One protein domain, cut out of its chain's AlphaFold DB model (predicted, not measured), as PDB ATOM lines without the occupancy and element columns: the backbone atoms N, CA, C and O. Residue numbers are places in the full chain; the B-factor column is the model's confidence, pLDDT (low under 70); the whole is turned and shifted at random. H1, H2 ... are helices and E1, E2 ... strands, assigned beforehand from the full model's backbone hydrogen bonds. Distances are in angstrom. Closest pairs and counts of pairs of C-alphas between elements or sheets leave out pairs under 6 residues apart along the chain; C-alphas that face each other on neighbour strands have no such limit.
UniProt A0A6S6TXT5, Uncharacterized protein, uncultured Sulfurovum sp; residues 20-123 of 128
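What this domain is: This is residues 20 to 123 of the 128 residues of an uncharacterized protein of uncultured Sulfurovum sp (UniProt A0A6S6TXT5). One long helix, H6, runs through the middle, and the rest of the chain folds round it as a U: H1 and H2 pack on one side of H6, H3 and H4 make the turn near its last residues, and H4 and H5 come back along the opposite side. A small hairpin of two strands, E1 and E2, lies between H2 and H3 along the chain, away from H6. The printed part has 104 residues, with six named helices and two named strands in the order H1, H2, E1, E2, H3, H4, H5, H6; the sheet, E1 - E2, is antiparallel, and the class is mostly helix. It is only just loose, close to compact, with a radius of gyration of the C-alphas of 15.7 A and spans of 43 by 29 by 25 A.

Where its parts are: H1 is residues 20 to 27, beginning at C-alpha 20 (8.282, -11.841, -20.348), and H2 is residues 35 to 39. Strand E1 is residues 43 to 47, and E2 is residues 53 to 55. H3, residues 56 to 66, is 15.6 A long from first to last C-alpha. H4, residues 68 to 79, is 15.8 A long, and H5, residues 83 to 91, is 12.2 A long. H6, residues 100 to 122, is 33.5 A long and ends at C-alpha 122 (11.596, -8.888, 14.795).

How they stand to each other: H6 is the hub, touching the five other helices. H1 touches it at a steep tilt of 53 degrees, the same way, with Ala 22 and Phe 105 as the closest C-alphas, 5.7 A apart. H2 touches H6 with Glu 36 and Gln 112 closest, their C-alphas 6.1 A apart. H3, H4 and H6 form an up-and-down bundle, each helix running against the one before it. H3 and H4 are a helical hairpin at a steep tilt of 40 degrees; their closest C-alphas, of Leu 64 and Thr 71, are 5.6 A apart. H3 touches H6 at a shallow tilt of 27 degrees, with the C-alphas of Ile 57 and Leu 117 closest, at 7.3 A. H4 touches H6 opposite ways at a shallow tilt of 33 degrees, only just short of steep; the closest C-alphas, of Ile 75 and Val 118, are 6.4 A apart. H5 and H6 are a helical hairpin at a shallow tilt of 25 degrees, with the C-alphas of Leu 90 and Lys 103 closest, at 5.9 A. H4 and H5 are apart. In the hairpin of E1 and E2, N 44 and O 54 are within hydrogen-bond range at 2.9 A, and N 54 and O 46 at 3.1 A. Every O i to N i+4 pair is within hydrogen-bond range in H1, H2, H3, H4 and H5, and 16 of 19 in H6.

The domain as a whole: The two C-alphas farthest apart, of Leu 50 and Pro 94, are 44.6 A apart. The printed part has no cut, and no link is long. The mean pLDDT of the printed part is 94.7; residues 122 to 123 are under 70.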
ATOM      1  N   ILE A  20       9.627 -11.250 -20.394       97.94
ATOM      2  CA  ILE A  20       8.282 -11.841 -20.348       97.94
ATOM      3  C   ILE A  20       8.029 -12.482 -18.980       97.94
ATOM      4  O   ILE A  20       6.972 -12.297 -18.380       97.94
ATOM      5  N   GLU A  21       8.999 -13.240 -18.464       98.12
ATOM      6  CA  GLU A  21       8.885 -13.840 -17.137       98.12
ATOM      7  C   GLU A  21       8.825 -12.766 -16.043       98.12
ATOM      8  O   GLU A  21       7.989 -12.864 -15.148       98.12
ATOM      9  N   ALA A  22       9.661 -11.730 -16.128       97.94
ATOM     10  CA  ALA A  22       9.657 -10.600 -15.208       97.94
ATOM     11  C   ALA A  22       8.275  -9.932 -15.152       97.94
ATOM     12  O   ALA A  22       7.708  -9.804 -14.064       97.94
ATOM     13  N   ASP A  23       7.695  -9.589 -16.304       98.12
ATOM     14  CA  ASP A  23       6.368  -8.969 -16.385       98.12
ATOM     15  C   ASP A  23       5.263  -9.883 -15.854       98.12
ATOM     16  O   ASP A  23       4.421  -9.444 -15.062       98.12
ATOM     17  N   ASN A  24       5.297 -11.174 -16.198       98.25
ATOM     18  CA  ASN A  24       4.326 -12.137 -15.685       98.25
ATOM     19  C   ASN A  24       4.417 -12.260 -14.157       98.25
ATOM     20  O   ASN A  24       3.395 -12.280 -13.477       98.25
ATOM     21  N   ARG A  25       5.626 -12.302 -13.585       98.06
ATOM     22  CA  ARG A  25       5.825 -12.374 -12.125       98.06
ATOM     23  C   ARG A  25       5.405 -11.096 -11.403       98.06
ATOM     24  O   ARG A  25       4.938 -11.183 -10.270       98.06
ATOM     25  N   LEU A  26       5.583  -9.934 -12.032       97.75
ATOM     26  CA  LEU A  26       5.201  -8.630 -11.477       97.75
ATOM     27  C   LEU A  26       3.682  -8.409 -11.474       97.75
ATOM     28  O   LEU A  26       3.177  -7.694 -10.612       97.75
ATOM     29  N   THR A  27       2.962  -8.994 -12.434       97.75
ATOM     30  CA  THR A  27       1.532  -8.721 -12.667       97.75
ATOM     31  C   THR A  27       0.605  -9.884 -12.306       97.75
ATOM     32  O   THR A  27      -0.616  -9.710 -12.261       97.75
ATOM     33  N   THR A  28       1.151 -11.075 -12.040       97.44
ATOM     34  CA  THR A  28       0.358 -12.269 -11.723       97.44
ATOM     35  C   THR A  28      -0.494 -12.095 -10.465       97.44
ATOM     36  O   THR A  28      -0.091 -11.479  -9.480       97.44
ATOM     37  N   LYS A  29      -1.675 -12.722 -10.475       96.50
ATOM     38  CA  LYS A  29      -2.514 -12.918  -9.281       96.50
ATOM     39  C   LYS A  29      -2.176 -14.212  -8.535       96.50
ATOM     40  O   LYS A  29      -2.611 -14.394  -7.398       96.50
ATOM     41  N   ASP A  30      -1.417 -15.116  -9.160       97.06
ATOM     42  CA  ASP A  30      -0.964 -16.351  -8.529       97.06
ATOM     43  C   ASP A  30       0.210 -16.071  -7.583       97.06
ATOM     44  O   ASP A  30       1.353 -15.855  -7.999       97.06
ATOM     45  N   LYS A  31      -0.075 -16.147  -6.280       94.38
ATOM     46  CA  LYS A  31       0.916 -15.981  -5.209       94.38
ATOM     47  C   LYS A  31       2.062 -16.994  -5.290       94.38
ATOM     48  O   LYS A  31       3.139 -16.718  -4.778       94.38
ATOM     49  N   ASN A  32       1.873 -18.155  -5.923       96.38
ATOM     50  CA  ASN A  32       2.937 -19.152  -6.085       96.38
ATOM     51  C   ASN A  32       3.883 -18.860  -7.262       96.38
ATOM     52  O   ASN A  32       4.936 -19.500  -7.389       96.38
ATOM     53  N   TYR A  33       3.543 -17.878  -8.095       96.75
ATOM     54  CA  TYR A  33       4.355 -17.443  -9.225       96.75
ATOM     55  C   TYR A  33       4.906 -16.017  -9.068       96.75
ATOM     56  O   TYR A  33       5.763 -15.610  -9.850       96.75
ATOM     57  N   SER A  34       4.493 -15.279  -8.039       97.94
ATOM     58  CA  SER A  34       4.913 -13.893  -7.820       97.94
ATOM     59  C   SER A  34       6.408 -13.732  -7.488       97.94
ATOM     60  O   SER A  34       7.133 -14.707  -7.238       97.94
ATOM     61  N   VAL A  35       6.891 -12.483  -7.475       97.88
ATOM     62  CA  VAL A  35       8.282 -12.155  -7.101       97.88
ATOM     63  C   VAL A  35       8.578 -12.559  -5.653       97.88
ATOM     64  O   VAL A  35       9.650 -13.093  -5.362       97.88
ATOM     65  N   GLU A  36       7.603 -12.397  -4.759       97.06
ATOM     66  CA  GLU A  36       7.653 -12.825  -3.358       97.06
ATOM     67  C   GLU A  36       7.971 -14.321  -3.259       97.06
ATOM     68  O   GLU A  36       8.868 -14.725  -2.521       97.06
ATOM     69  N   LYS A  37       7.297 -15.160  -4.058       97.31
ATOM     70  CA  LYS A  37       7.578 -16.600  -4.078       97.31
ATOM     71  C   LYS A  37       8.885 -16.934  -4.786       97.31
ATOM     72  O   LYS A  37       9.533 -17.924  -4.447       97.31
ATOM     73  N   PHE A  38       9.283 -16.147  -5.782       97.12
ATOM     74  CA  PHE A  38      10.543 -16.347  -6.491       97.12
ATOM     75  C   PHE A  38      11.741 -16.249  -5.538       97.12
ATOM     76  O   PHE A  38      12.583 -17.152  -5.520       97.12
ATOM     77  N   VAL A  39      11.789 -15.214  -4.692       96.25
ATOM     78  CA  VAL A  39      12.933 -14.989  -3.791       96.25
ATOM     79  C   VAL A  39      13.109 -16.083  -2.736       96.25
ATOM     80  O   VAL A  39      14.225 -16.309  -2.261       96.25
ATOM     81  N   THR A  40      12.053 -16.830  -2.390       95.12
ATOM     82  CA  THR A  40      12.157 -17.920  -1.403       95.12
ATOM     83  C   THR A  40      12.908 -19.140  -1.928       95.12
ATOM     84  O   THR A  40      13.287 -20.003  -1.144       95.12
ATOM     85  N   LYS A  41      13.109 -19.246  -3.246       92.88
ATOM     86  CA  LYS A  41      13.738 -20.413  -3.883       92.88
ATOM     87  C   LYS A  41      15.267 -20.344  -3.894       92.88
ATOM     88  O   LYS A  41      15.903 -21.337  -4.249       92.88
ATOM     89  N   ALA A  42      15.853 -19.198  -3.536       91.94
ATOM     90  CA  ALA A  42      17.298 -19.002  -3.540       91.94
ATOM     91  C   ALA A  42      17.997 -19.987  -2.587       91.94
ATOM     92  O   ALA A  42      17.667 -20.079  -1.401       91.94
ATOM     93  N   LYS A  43      18.973 -20.726  -3.126       90.75
ATOM     94  CA  LYS A  43      19.812 -21.678  -2.390       90.75
ATOM     95  C   LYS A  43      21.246 -21.184  -2.361       90.75
ATOM     96  O   LYS A  43      21.718 -20.589  -3.329       90.75
ATOM     97  N   THR A  44      21.934 -21.488  -1.277       92.00
ATOM     98  CA  THR A  44      23.349 -21.163  -1.109       92.00
ATOM     99  C   THR A  44      24.241 -22.339  -1.536       92.00
ATOM    100  O   THR A  44      23.746 -23.452  -1.761       92.00
ATOM    101  N   PRO A  45      25.560 -22.119  -1.660       90.94
ATOM    102  CA  PRO A  45      26.544 -23.196  -1.751       90.94
ATOM    103  C   PRO A  45      26.761 -23.962  -0.435       90.94
ATOM    104  O   PRO A  45      27.469 -24.963  -0.451       90.94
ATOM    105  N   PHE A  46      26.189 -23.509   0.687       92.81
ATOM    106  CA  PHE A  46      26.311 -24.185   1.976       92.81
ATOM    107  C   PHE A  46      25.357 -25.378   2.073       92.81
ATOM    108  O   PHE A  46      24.290 -25.405   1.448       92.81
ATOM    109  N   TYR A  47      25.738 -26.349   2.897       92.31
ATOM    110  CA  TYR A  47      24.994 -27.578   3.138       92.31
ATOM    111  C   TYR A  47      24.724 -27.723   4.634       92.31
ATOM    112  O   TYR A  47      25.581 -27.382   5.443       92.31
ATOM    113  N   CYS A  48      23.540 -28.217   4.996       87.25
ATOM    114  CA  CYS A  48      23.289 -28.676   6.359       87.25
ATOM    115  C   CYS A  48      23.911 -30.059   6.587       87.25
ATOM    116  O   CYS A  48      24.288 -30.742   5.630       87.25
ATOM    117  N   ASP A  49      23.926 -30.505   7.840       85.31
ATOM    118  CA  ASP A  49      24.506 -31.793   8.251       85.31
ATOM    119  C   ASP A  49      23.863 -33.003   7.550       85.31
ATOM    120  O   ASP A  49      24.492 -34.039   7.364       85.31
ATOM    121  N   LEU A  50      22.625 -32.852   7.064       88.06
ATOM    122  CA  LEU A  50      21.923 -33.856   6.255       88.06
ATOM    123  C   LEU A  50      22.353 -33.866   4.774       88.06
ATOM    124  O   LEU A  50      21.692 -34.492   3.943       88.06
ATOM    125  N   GLY A  51      23.392 -33.112   4.402       90.44
ATOM    126  CA  GLY A  51      23.911 -33.025   3.037       90.44
ATOM    127  C   GLY A  51      23.006 -32.274   2.055       90.44
ATOM    128  O   GLY A  51      23.168 -32.404   0.839       90.44
ATOM    129  N   LYS A  52      22.040 -31.479   2.535       90.06
ATOM    130  CA  LYS A  52      21.126 -30.694   1.681       90.06
ATOM    131  C   LYS A  52      21.563 -29.233   1.613       90.06
ATOM    132  O   LYS A  52      21.894 -28.638   2.633       90.06
ATOM    133  N   LYS A  53      21.500 -28.632   0.417       93.25
ATOM    134  CA  LYS A  53      21.730 -27.188   0.248       93.25
ATOM    135  C   LYS A  53      20.716 -26.385   1.055       93.25
ATOM    136  O   LYS A  53      19.513 -26.632   0.935       93.25
ATOM    137  N   VAL A  54      21.197 -25.392   1.793       94.31
ATOM    138  CA  VAL A  54      20.355 -24.521   2.623       94.31
ATOM    139  C   VAL A  54      19.961 -23.241   1.889       94.31
ATOM    140  O   VAL A  54      20.652 -22.779   0.972       94.31
ATOM    141  N   THR A  55      18.811 -22.681   2.265       95.06
ATOM    142  CA  THR A  55      18.334 -21.408   1.710       95.06
ATOM    143  C   THR A  55      19.135 -20.239   2.271       95.06
ATOM    144  O   THR A  55      19.761 -20.359   3.321       95.06
ATOM    145  N   THR A  56      19.099 -19.092   1.592       94.06
ATOM    146  CA  THR A  56      19.772 -17.882   2.090       94.06
ATOM    147  C   THR A  56      19.246 -17.459   3.462       94.06
ATOM    148  O   THR A  56      20.037 -17.063   4.307       94.06
ATOM    149  N   ILE A  57      17.936 -17.582   3.703       95.19
ATOM    150  CA  ILE A  57      17.331 -17.223   4.994       95.19
ATOM    151  C   ILE A  57      17.769 -18.183   6.096       95.19
ATOM    152  O   ILE A  57      18.214 -17.712   7.130       95.19
ATOM    153  N   SER A  58      17.783 -19.493   5.838       93.62
ATOM    154  CA  SER A  58      18.239 -20.477   6.833       93.62
ATOM    155  C   SER A  58      19.688 -20.262   7.263       93.62
ATOM    156  O   SER A  58      20.031 -20.463   8.420       93.62
ATOM    157  N   VAL A  59      20.548 -19.810   6.347       94.81
ATOM    158  CA  VAL A  59      21.925 -19.437   6.704       94.81
ATOM    159  C   VAL A  59      21.944 -18.219   7.621       94.81
ATOM    160  O   VAL A  59      22.710 -18.198   8.576       94.81
ATOM    161  N   VAL A  60      21.113 -17.209   7.352       95.44
ATOM    162  CA  VAL A  60      21.034 -16.008   8.196       95.44
ATOM    163  C   VAL A  60      20.449 -16.330   9.572       95.44
ATOM    164  O   VAL A  60      20.952 -15.797  10.552       95.44
ATOM    165  N   GLU A  61      19.472 -17.233   9.667       94.69
ATOM    166  CA  GLU A  61      18.961 -17.760  10.943       94.69
ATOM    167  C   GLU A  61      20.097 -18.395  11.761       94.69
ATOM    168  O   GLU A  61      20.362 -17.963  12.878       94.69
ATOM    169  N   THR A  62      20.877 -19.307  11.166       93.38
ATOM    170  CA  THR A  62      22.054 -19.895  11.834       93.38
ATOM    171  C   THR A  62      23.102 -18.845  12.230       93.38
ATOM    172  O   THR A  62      23.768 -18.977  13.258       93.38
ATOM    173  N   LEU A  63      23.293 -17.797  11.422       94.19
ATOM    174  CA  LEU A  63      24.211 -16.705  11.754       94.19
ATOM    175  C   LEU A  63      23.687 -15.833  12.897       94.19
ATOM    176  O   LEU A  63      24.491 -15.365  13.696       94.19
ATOM    177  N   LEU A  64      22.375 -15.631  13.006       94.81
ATOM    178  CA  LEU A  64      21.771 -14.929  14.135       94.81
ATOM    179  C   LEU A  64      21.905 -15.731  15.433       94.81
ATOM    180  O   LEU A  64      22.201 -15.135  16.460       94.81
ATOM    181  N   GLU A  65      21.773 -17.058  15.386       92.81
ATOM    182  CA  GLU A  65      21.995 -17.922  16.556       92.81
ATOM    183  C   GLU A  65      23.452 -17.867  17.043       92.81
ATOM    184  O   GLU A  65      23.717 -17.808  18.240       92.81
ATOM    185  N   ARG A  66      24.420 -17.890  16.116       94.44
ATOM    186  CA  ARG A  66      25.854 -17.982  16.458       94.44
ATOM    187  C   ARG A  66      26.536 -16.632  16.664       94.44
ATOM    188  O   ARG A  66      27.481 -16.536  17.442       94.44
ATOM    189  N   TYR A  67      26.102 -15.617  15.925       96.00
ATOM    190  CA  TYR A  67      26.704 -14.282  15.855       96.00
ATOM    191  C   TYR A  67      25.603 -13.204  15.830       96.00
ATOM    192  O   TYR A  67      25.482 -12.465  14.840       96.00
ATOM    193  N   PRO A  68      24.761 -13.120  16.880       94.06
ATOM    194  CA  PRO A  68      23.562 -12.283  16.882       94.06
ATOM    195  C   PRO A  68      23.881 -10.810  16.637       94.06
ATOM    196  O   PRO A  68      23.301 -10.194  15.744       94.06
ATOM    197  N   GLU A  69      24.848 -10.248  17.363       93.81
ATOM    198  CA  GLU A  69      25.193  -8.824  17.270       93.81
ATOM    199  C   GLU A  69      25.689  -8.436  15.871       93.81
ATOM    200  O   GLU A  69      25.235  -7.450  15.285       93.81
ATOM    201  N   GLN A  70      26.601  -9.229  15.297       96.38
ATOM    202  CA  GLN A  70      27.192  -8.956  13.986       96.38
ATOM    203  C   GLN A  70      26.157  -9.129  12.876       96.38
ATOM    204  O   GLN A  70      26.100  -8.329  11.939       96.38
ATOM    205  N   THR A  71      25.319 -10.159  12.982       96.00
ATOM    206  CA  THR A  71      24.294 -10.431  11.975       96.00
ATOM    207  C   THR A  71      23.204  -9.363  12.014       96.00
ATOM    208  O   THR A  71      22.852  -8.814  10.966       96.00
ATOM    209  N   GLN A  72      22.747  -8.964  13.206       95.31
ATOM    210  CA  GLN A  72      21.809  -7.851  13.366       95.31
ATOM    211  C   GLN A  72      22.393  -6.522  12.874       95.31
ATOM    212  O   GLN A  72      21.684  -5.766  12.206       95.31
ATOM    213  N   TYR A  73      23.679  -6.248  13.128       96.19
ATOM    214  CA  TYR A  73      24.356  -5.062  12.599       96.19
ATOM    215  C   TYR A  73      24.238  -4.984  11.070       96.19
ATOM    216  O   TYR A  73      23.824  -3.953  10.526       96.19
ATOM    217  N   TRP A  74      24.542  -6.078  10.365       96.69
ATOM    218  CA  TRP A  74      24.460  -6.118   8.905       96.69
ATOM    219  C   TRP A  74      23.024  -6.067   8.385       96.69
ATOM    220  O   TRP A  74      22.764  -5.339   7.422       96.69
ATOM    221  N   ILE A  75      22.076  -6.746   9.041       96.75
ATOM    222  CA  ILE A  75      20.648  -6.621   8.712       96.75
ATOM    223  C   ILE A  75      20.209  -5.160   8.848       96.75
ATOM    224  O   ILE A  75      19.566  -4.640   7.941       96.75
ATOM    225  N   SER A  76      20.623  -4.450   9.899       95.75
ATOM    226  CA  SER A  76      20.318  -3.025  10.056       95.75
ATOM    227  C   SER A  76      20.990  -2.136   9.011       95.75
ATOM    228  O   SER A  76      20.403  -1.137   8.597       95.75
ATOM    229  N   LYS A  77      22.177  -2.481   8.500       96.94
ATOM    230  CA  LYS A  77      22.742  -1.778   7.334       96.94
ATOM    231  C   LYS A  77      21.878  -1.973   6.089       96.94
ATOM    232  O   LYS A  77      21.587  -0.993   5.408       96.94
ATOM    233  N   ILE A  78      21.424  -3.199   5.829       95.94
ATOM    234  CA  ILE A  78      20.542  -3.532   4.699       95.94
ATOM    235  C   ILE A  78      19.172  -2.849   4.849       95.94
ATOM    236  O   ILE A  78      18.644  -2.295   3.885       95.94
ATOM    237  N   GLU A  79      18.619  -2.820   6.063       95.81
ATOM    238  CA  GLU A  79      17.367  -2.139   6.421       95.81
ATOM    239  C   GLU A  79      17.389  -0.650   6.036       95.81
ATOM    240  O   GLU A  79      16.390  -0.114   5.553       95.81
ATOM    241  N   ASN A  80      18.545   0.002   6.152       96.00
ATOM    242  CA  ASN A  80      18.715   1.416   5.814       96.00
ATOM    243  C   ASN A  80      18.956   1.685   4.316       96.00
ATOM    244  O   ASN A  80      18.969   2.842   3.896       96.00
ATOM    245  N   VAL A  81      19.109   0.654   3.476       96.19
ATOM    246  CA  VAL A  81      19.248   0.847   2.023       96.19
ATOM    247  C   VAL A  81      17.905   1.277   1.433       96.19
ATOM    248  O   VAL A  81      16.929   0.526   1.451       96.19
ATOM    249  N   SER A  82      17.837   2.495   0.901       95.94
ATOM    250  CA  SER A  82      16.611   3.052   0.323       95.94
ATOM    251  C   SER A  82      16.228   2.365  -0.990       95.94
ATOM    252  O   SER A  82      17.046   2.254  -1.906       95.94
ATOM    253  N   ILE A  83      14.952   1.985  -1.120       94.44
ATOM    254  CA  ILE A  83      14.413   1.439  -2.374       94.44
ATOM    255  C   ILE A  83      14.465   2.469  -3.512       94.44
ATOM    256  O   ILE A  83      14.738   2.118  -4.655       94.44
ATOM    257  N   ILE A  84      14.320   3.757  -3.188       95.69
ATOM    258  CA  ILE A  84      14.458   4.857  -4.152       95.69
ATOM    259  C   ILE A  84      15.900   4.925  -4.664       95.69
ATOM    260  O   ILE A  84      16.128   5.117  -5.852       95.69
ATOM    261  N   SER A  85      16.890   4.724  -3.787       96.81
ATOM    262  CA  SER A  85      18.299   4.688  -4.206       96.81
ATOM    263  C   SER A  85      18.593   3.498  -5.118       96.81
ATOM    264  O   SER A  85      19.285   3.668  -6.117       96.81
ATOM    265  N   ILE A  86      18.025   2.324  -4.822       96.50
ATOM    266  CA  ILE A  86      18.109   1.143  -5.695       96.50
ATOM    267  C   ILE A  86      17.518   1.461  -7.073       96.50
ATOM    268  O   ILE A  86      18.185   1.248  -8.085       96.50
ATOM    269  N   GLN A  87      16.308   2.024  -7.118       96.06
ATOM    270  CA  GLN A  87      15.648   2.370  -8.376       96.06
ATOM    271  C   GLN A  87      16.461   3.392  -9.181       96.06
ATOM    272  O   GLN A  87      16.730   3.167 -10.356       96.06
ATOM    273  N   ASN A  88      16.966   4.443  -8.530       97.38
ATOM    274  CA  ASN A  88      17.810   5.457  -9.167       97.38
ATOM    275  C   ASN A  88      19.100   4.881  -9.770       97.38
ATOM    276  O   ASN A  88      19.619   5.437 -10.739       97.38
ATOM    277  N   ILE A  89      19.659   3.810  -9.194       97.12
ATOM    278  CA  ILE A  89      20.823   3.111  -9.756       97.12
ATOM    279  C   ILE A  89      20.402   2.296 -10.981       97.12
ATOM    280  O   ILE A  89      21.042   2.398 -12.027       97.12
ATOM    281  N   LEU A  90      19.318   1.523 -10.872       96.50
ATOM    282  CA  LEU A  90      18.798   0.699 -11.968       96.50
ATOM    283  C   LEU A  90      18.378   1.550 -13.175       96.50
ATOM    284  O   LEU A  90      18.637   1.173 -14.317       96.50
ATOM    285  N   ASP A  91      17.795   2.725 -12.946       96.44
ATOM    286  CA  ASP A  91      17.328   3.613 -14.013       96.44
ATOM    287  C   ASP A  91      18.469   4.164 -14.873       96.44
ATOM    288  O   ASP A  91      18.274   4.366 -16.072       96.44
ATOM    289  N   ARG A  92      19.676   4.306 -14.306       97.62
ATOM    290  CA  ARG A  92      20.882   4.726 -15.044       97.62
ATOM    291  C   ARG A  92      21.404   3.659 -16.002       97.62
ATOM    292  O   ARG A  92      22.194   3.988 -16.883       97.62
ATOM    293  N   VAL A  93      21.000   2.397 -15.841       96.31
ATOM    294  CA  VAL A  93      21.399   1.326 -16.760       96.31
ATOM    295  C   VAL A  93      20.681   1.537 -18.100       96.31
ATOM    296  O   VAL A  93      19.450   1.622 -18.114       96.31
ATOM    297  N   PRO A  94      21.389   1.627 -19.238       97.31
ATOM    298  CA  PRO A  94      20.742   1.821 -20.530       97.31
ATOM    299  C   PRO A  94      19.753   0.700 -20.871       97.31
ATOM    300  O   PRO A  94      19.995  -0.472 -20.575       97.31
ATOM    301  N   GLY A  95      18.663   1.055 -21.557       95.19
ATOM    302  CA  GLY A  95      17.615   0.108 -21.963       95.19
ATOM    303  C   GLY A  95      18.103  -1.025 -22.873       95.19
ATOM    304  O   GLY A  95      17.493  -2.086 -22.905       95.19
ATOM    305  N   THR A  96      19.231  -0.827 -23.562       95.06
ATOM    306  CA  THR A  96      19.902  -1.853 -24.377       95.06
ATOM    307  C   THR A  96      20.512  -2.983 -23.547       95.06
ATOM    308  O   THR A  96      20.742  -4.059 -24.084       95.06
ATOM    309  N   PHE A  97      20.795  -2.746 -22.260       93.06
ATOM    310  CA  PHE A  97      21.350  -3.746 -21.340       93.06
ATOM    311  C   PHE A  97      20.315  -4.277 -20.354       93.06
ATOM    312  O   PHE A  97      20.395  -5.432 -19.944       93.06
ATOM    313  N   MET A  98      19.365  -3.436 -19.940       94.69
ATOM    314  CA  MET A  98      18.328  -3.822 -18.992       94.69
ATOM    315  C   MET A  98      17.022  -3.115 -19.336       94.69
ATOM    316  O   MET A  98      16.919  -1.890 -19.239       94.69
ATOM    317  N   SER A  99      16.016  -3.898 -19.719       96.19
ATOM    318  CA  SER A  99      14.679  -3.388 -20.012       96.19
ATOM    319  C   SER A  99      14.024  -2.776 -18.766       96.19
ATOM    320  O   SER A  99      14.426  -3.027 -17.625       96.19
ATOM    321  N   ASN A 100      12.947  -2.015 -18.966       96.31
ATOM    322  CA  ASN A 100      12.167  -1.480 -17.850       96.31
ATOM    323  C   ASN A 100      11.536  -2.590 -16.990       96.31
ATOM    324  O   ASN A 100      11.468  -2.443 -15.769       96.31
ATOM    325  N   SER A 101      11.107  -3.697 -17.600       96.38
ATOM    326  CA  SER A 101      10.542  -4.857 -16.898       96.38
ATOM    327  C   SER A 101      11.592  -5.528 -16.014       96.38
ATOM    328  O   SER A 101      11.360  -5.743 -14.823       96.38
ATOM    329  N   SER A 102      12.797  -5.739 -16.554       96.38
ATOM    330  CA  SER A 102      13.945  -6.267 -15.811       96.38
ATOM    331  C   SER A 102      14.361  -5.356 -14.648       96.38
ATOM    332  O   SER A 102      14.579  -5.842 -13.537       96.38
ATOM    333  N   LYS A 103      14.390  -4.027 -14.843       97.31
ATOM    334  CA  LYS A 103      14.661  -3.058 -13.758       97.31
ATOM    335  C   LYS A 103      13.627  -3.155 -12.635       97.31
ATOM    336  O   LYS A 103      13.995  -3.253 -11.465       97.31
ATOM    337  N   LYS A 104      12.332  -3.165 -12.975       97.19
ATOM    338  CA  LYS A 104      11.242  -3.299 -11.993       97.19
ATOM    339  C   LYS A 104      11.328  -4.622 -11.236       97.19
ATOM    340  O   LYS A 104      11.171  -4.637 -10.016       97.19
ATOM    341  N   PHE A 105      11.621  -5.713 -11.941       98.00
ATOM    342  CA  PHE A 105      11.795  -7.027 -11.334       98.00
ATOM    343  C   PHE A 105      12.976  -7.054 -10.360       98.00
ATOM    344  O   PHE A 105      12.804  -7.481  -9.221       98.00
ATOM    345  N   ALA A 106      14.147  -6.545 -10.758       97.62
ATOM    346  CA  ALA A 106      15.323  -6.470  -9.891       97.62
ATOM    347  C   ALA A 106      15.062  -5.613  -8.639       97.62
ATOM    348  O   ALA A 106      15.408  -6.018  -7.529       97.62
ATOM    349  N   SER A 107      14.391  -4.470  -8.806       97.62
ATOM    350  CA  SER A 107      13.980  -3.591  -7.705       97.62
ATOM    351  C   SER A 107      13.058  -4.321  -6.718       97.62
ATOM    352  O   SER A 107      13.353  -4.391  -5.522       97.62
ATOM    353  N   LYS A 108      12.002  -4.982  -7.223       97.75
ATOM    354  CA  LYS A 108      11.066  -5.765  -6.398       97.75
ATOM    355  C   LYS A 108      11.747  -6.954  -5.717       97.75
ATOM    356  O   LYS A 108      11.485  -7.227  -4.550       97.75
ATOM    357  N   LEU A 109      12.651  -7.642  -6.412       97.56
ATOM    358  CA  LEU A 109      13.441  -8.748  -5.868       97.56
ATOM    359  C   LEU A 109      14.299  -8.296  -4.680       97.56
ATOM    360  O   LEU A 109      14.354  -8.990  -3.662       97.56
ATOM    361  N   LEU A 110      14.966  -7.145  -4.794       97.25
ATOM    362  CA  LEU A 110      15.778  -6.580  -3.714       97.25
ATOM    363  C   LEU A 110      14.915  -6.126  -2.535       97.25
ATOM    364  O   LEU A 110      15.266  -6.411  -1.392       97.25
ATOM    365  N   GLU A 111      13.771  -5.494  -2.804       97.38
ATOM    366  CA  GLU A 111      12.792  -5.131  -1.776       97.38
ATOM    367  C   GLU A 111      12.325  -6.364  -0.989       97.38
ATOM    368  O   GLU A 111      12.399  -6.375   0.238       97.38
ATOM    369  N   GLN A 112      11.911  -7.431  -1.681       97.25
ATOM    370  CA  GLN A 112      11.421  -8.648  -1.030       97.25
ATOM    371  C   GLN A 112      12.514  -9.368  -0.233       97.25
ATOM    372  O   GLN A 112      12.263  -9.829   0.878       97.25
ATOM    373  N   ASN A 113      13.746  -9.432  -0.744       96.50
ATOM    374  CA  ASN A 113      14.862  -9.978   0.031       96.50
ATOM    375  C   ASN A 113      15.172  -9.137   1.273       96.50
ATOM    376  O   ASN A 113      15.396  -9.697   2.344       96.50
ATOM    377  N   LYS A 114      15.141  -7.805   1.154       96.19
ATOM    378  CA  LYS A 114      15.319  -6.892   2.286       96.19
ATOM    379  C   LYS A 114      14.242  -7.109   3.350       96.19
ATOM    380  O   LYS A 114      14.590  -7.246   4.517       96.19
ATOM    381  N   MET A 115      12.966  -7.167   2.962       95.88
ATOM    382  CA  MET A 115      11.853  -7.397   3.894       95.88
ATOM    383  C   MET A 115      12.045  -8.695   4.680       95.88
ATOM    384  O   MET A 115      12.020  -8.668   5.906       95.88
ATOM    385  N   ARG A 116      12.354  -9.795   3.984       95.94
ATOM    386  CA  ARG A 116      12.587 -11.105   4.610       95.94
ATOM    387  C   ARG A 116      13.746 -11.097   5.606       95.94
ATOM    388  O   ARG A 116      13.666 -11.761   6.626       95.94
ATOM    389  N   LEU A 117      14.820 -10.355   5.326       95.75
ATOM    390  CA  LEU A 117      15.942 -10.214   6.263       95.75
ATOM    391  C   LEU A 117      15.565  -9.385   7.496       95.75
ATOM    392  O   LEU A 117      15.997  -9.698   8.599       95.75
ATOM    393  N   VAL A 118      14.770  -8.328   7.317       94.88
ATOM    394  CA  VAL A 118      14.319  -7.463   8.419       94.88
ATOM    395  C   VAL A 118      13.309  -8.178   9.320       94.88
ATOM    396  O   VAL A 118      13.324  -7.960  10.528       94.88
ATOM    397  N   GLU A 119      12.464  -9.050   8.767       94.94
ATOM    398  CA  GLU A 119      11.536  -9.885   9.544       94.94
ATOM    399  C   GLU A 119      12.273 -10.761  10.568       94.94
ATOM    400  O   GLU A 119      11.849 -10.815  11.720       94.94
ATOM    401  N   LEU A 120      13.441 -11.315  10.218       91.75
ATOM    402  CA  LEU A 120      14.263 -12.116  11.141       91.75
ATOM    403  C   LEU A 120      14.750 -11.346  12.378       91.75
ATOM    404  O   LEU A 120      15.064 -11.954  13.393       91.75
ATOM    405  N   LYS A 121      14.835 -10.011  12.314       81.31
ATOM    406  CA  LYS A 121      15.211  -9.173  13.466       81.31
ATOM    407  C   LYS A 121      14.057  -9.009  14.464       81.31
ATOM    408  O   LYS A 121      14.297  -8.647  15.612       81.31
ATOM    409  N   ARG A 122      12.810  -9.172  14.009       66.50
ATOM    410  CA  ARG A 122      11.596  -8.888  14.795       66.50
ATOM    411  C   ARG A 122      11.099 -10.095  15.583       66.50
ATOM    412  O   ARG A 122      10.372  -9.899  16.550       66.50
ATOM    413  N   GLU A 123      11.490 -11.301  15.186       61.75
ATOM    414  CA  GLU A 123      11.224 -12.515  15.951       61.75
ATOM    415  C   GLU A 123      12.156 -12.550  17.178       61.75
ATOM    416  O   GLU A 123      13.379 -12.487  17.010       61.75
TER     417      GLU A 123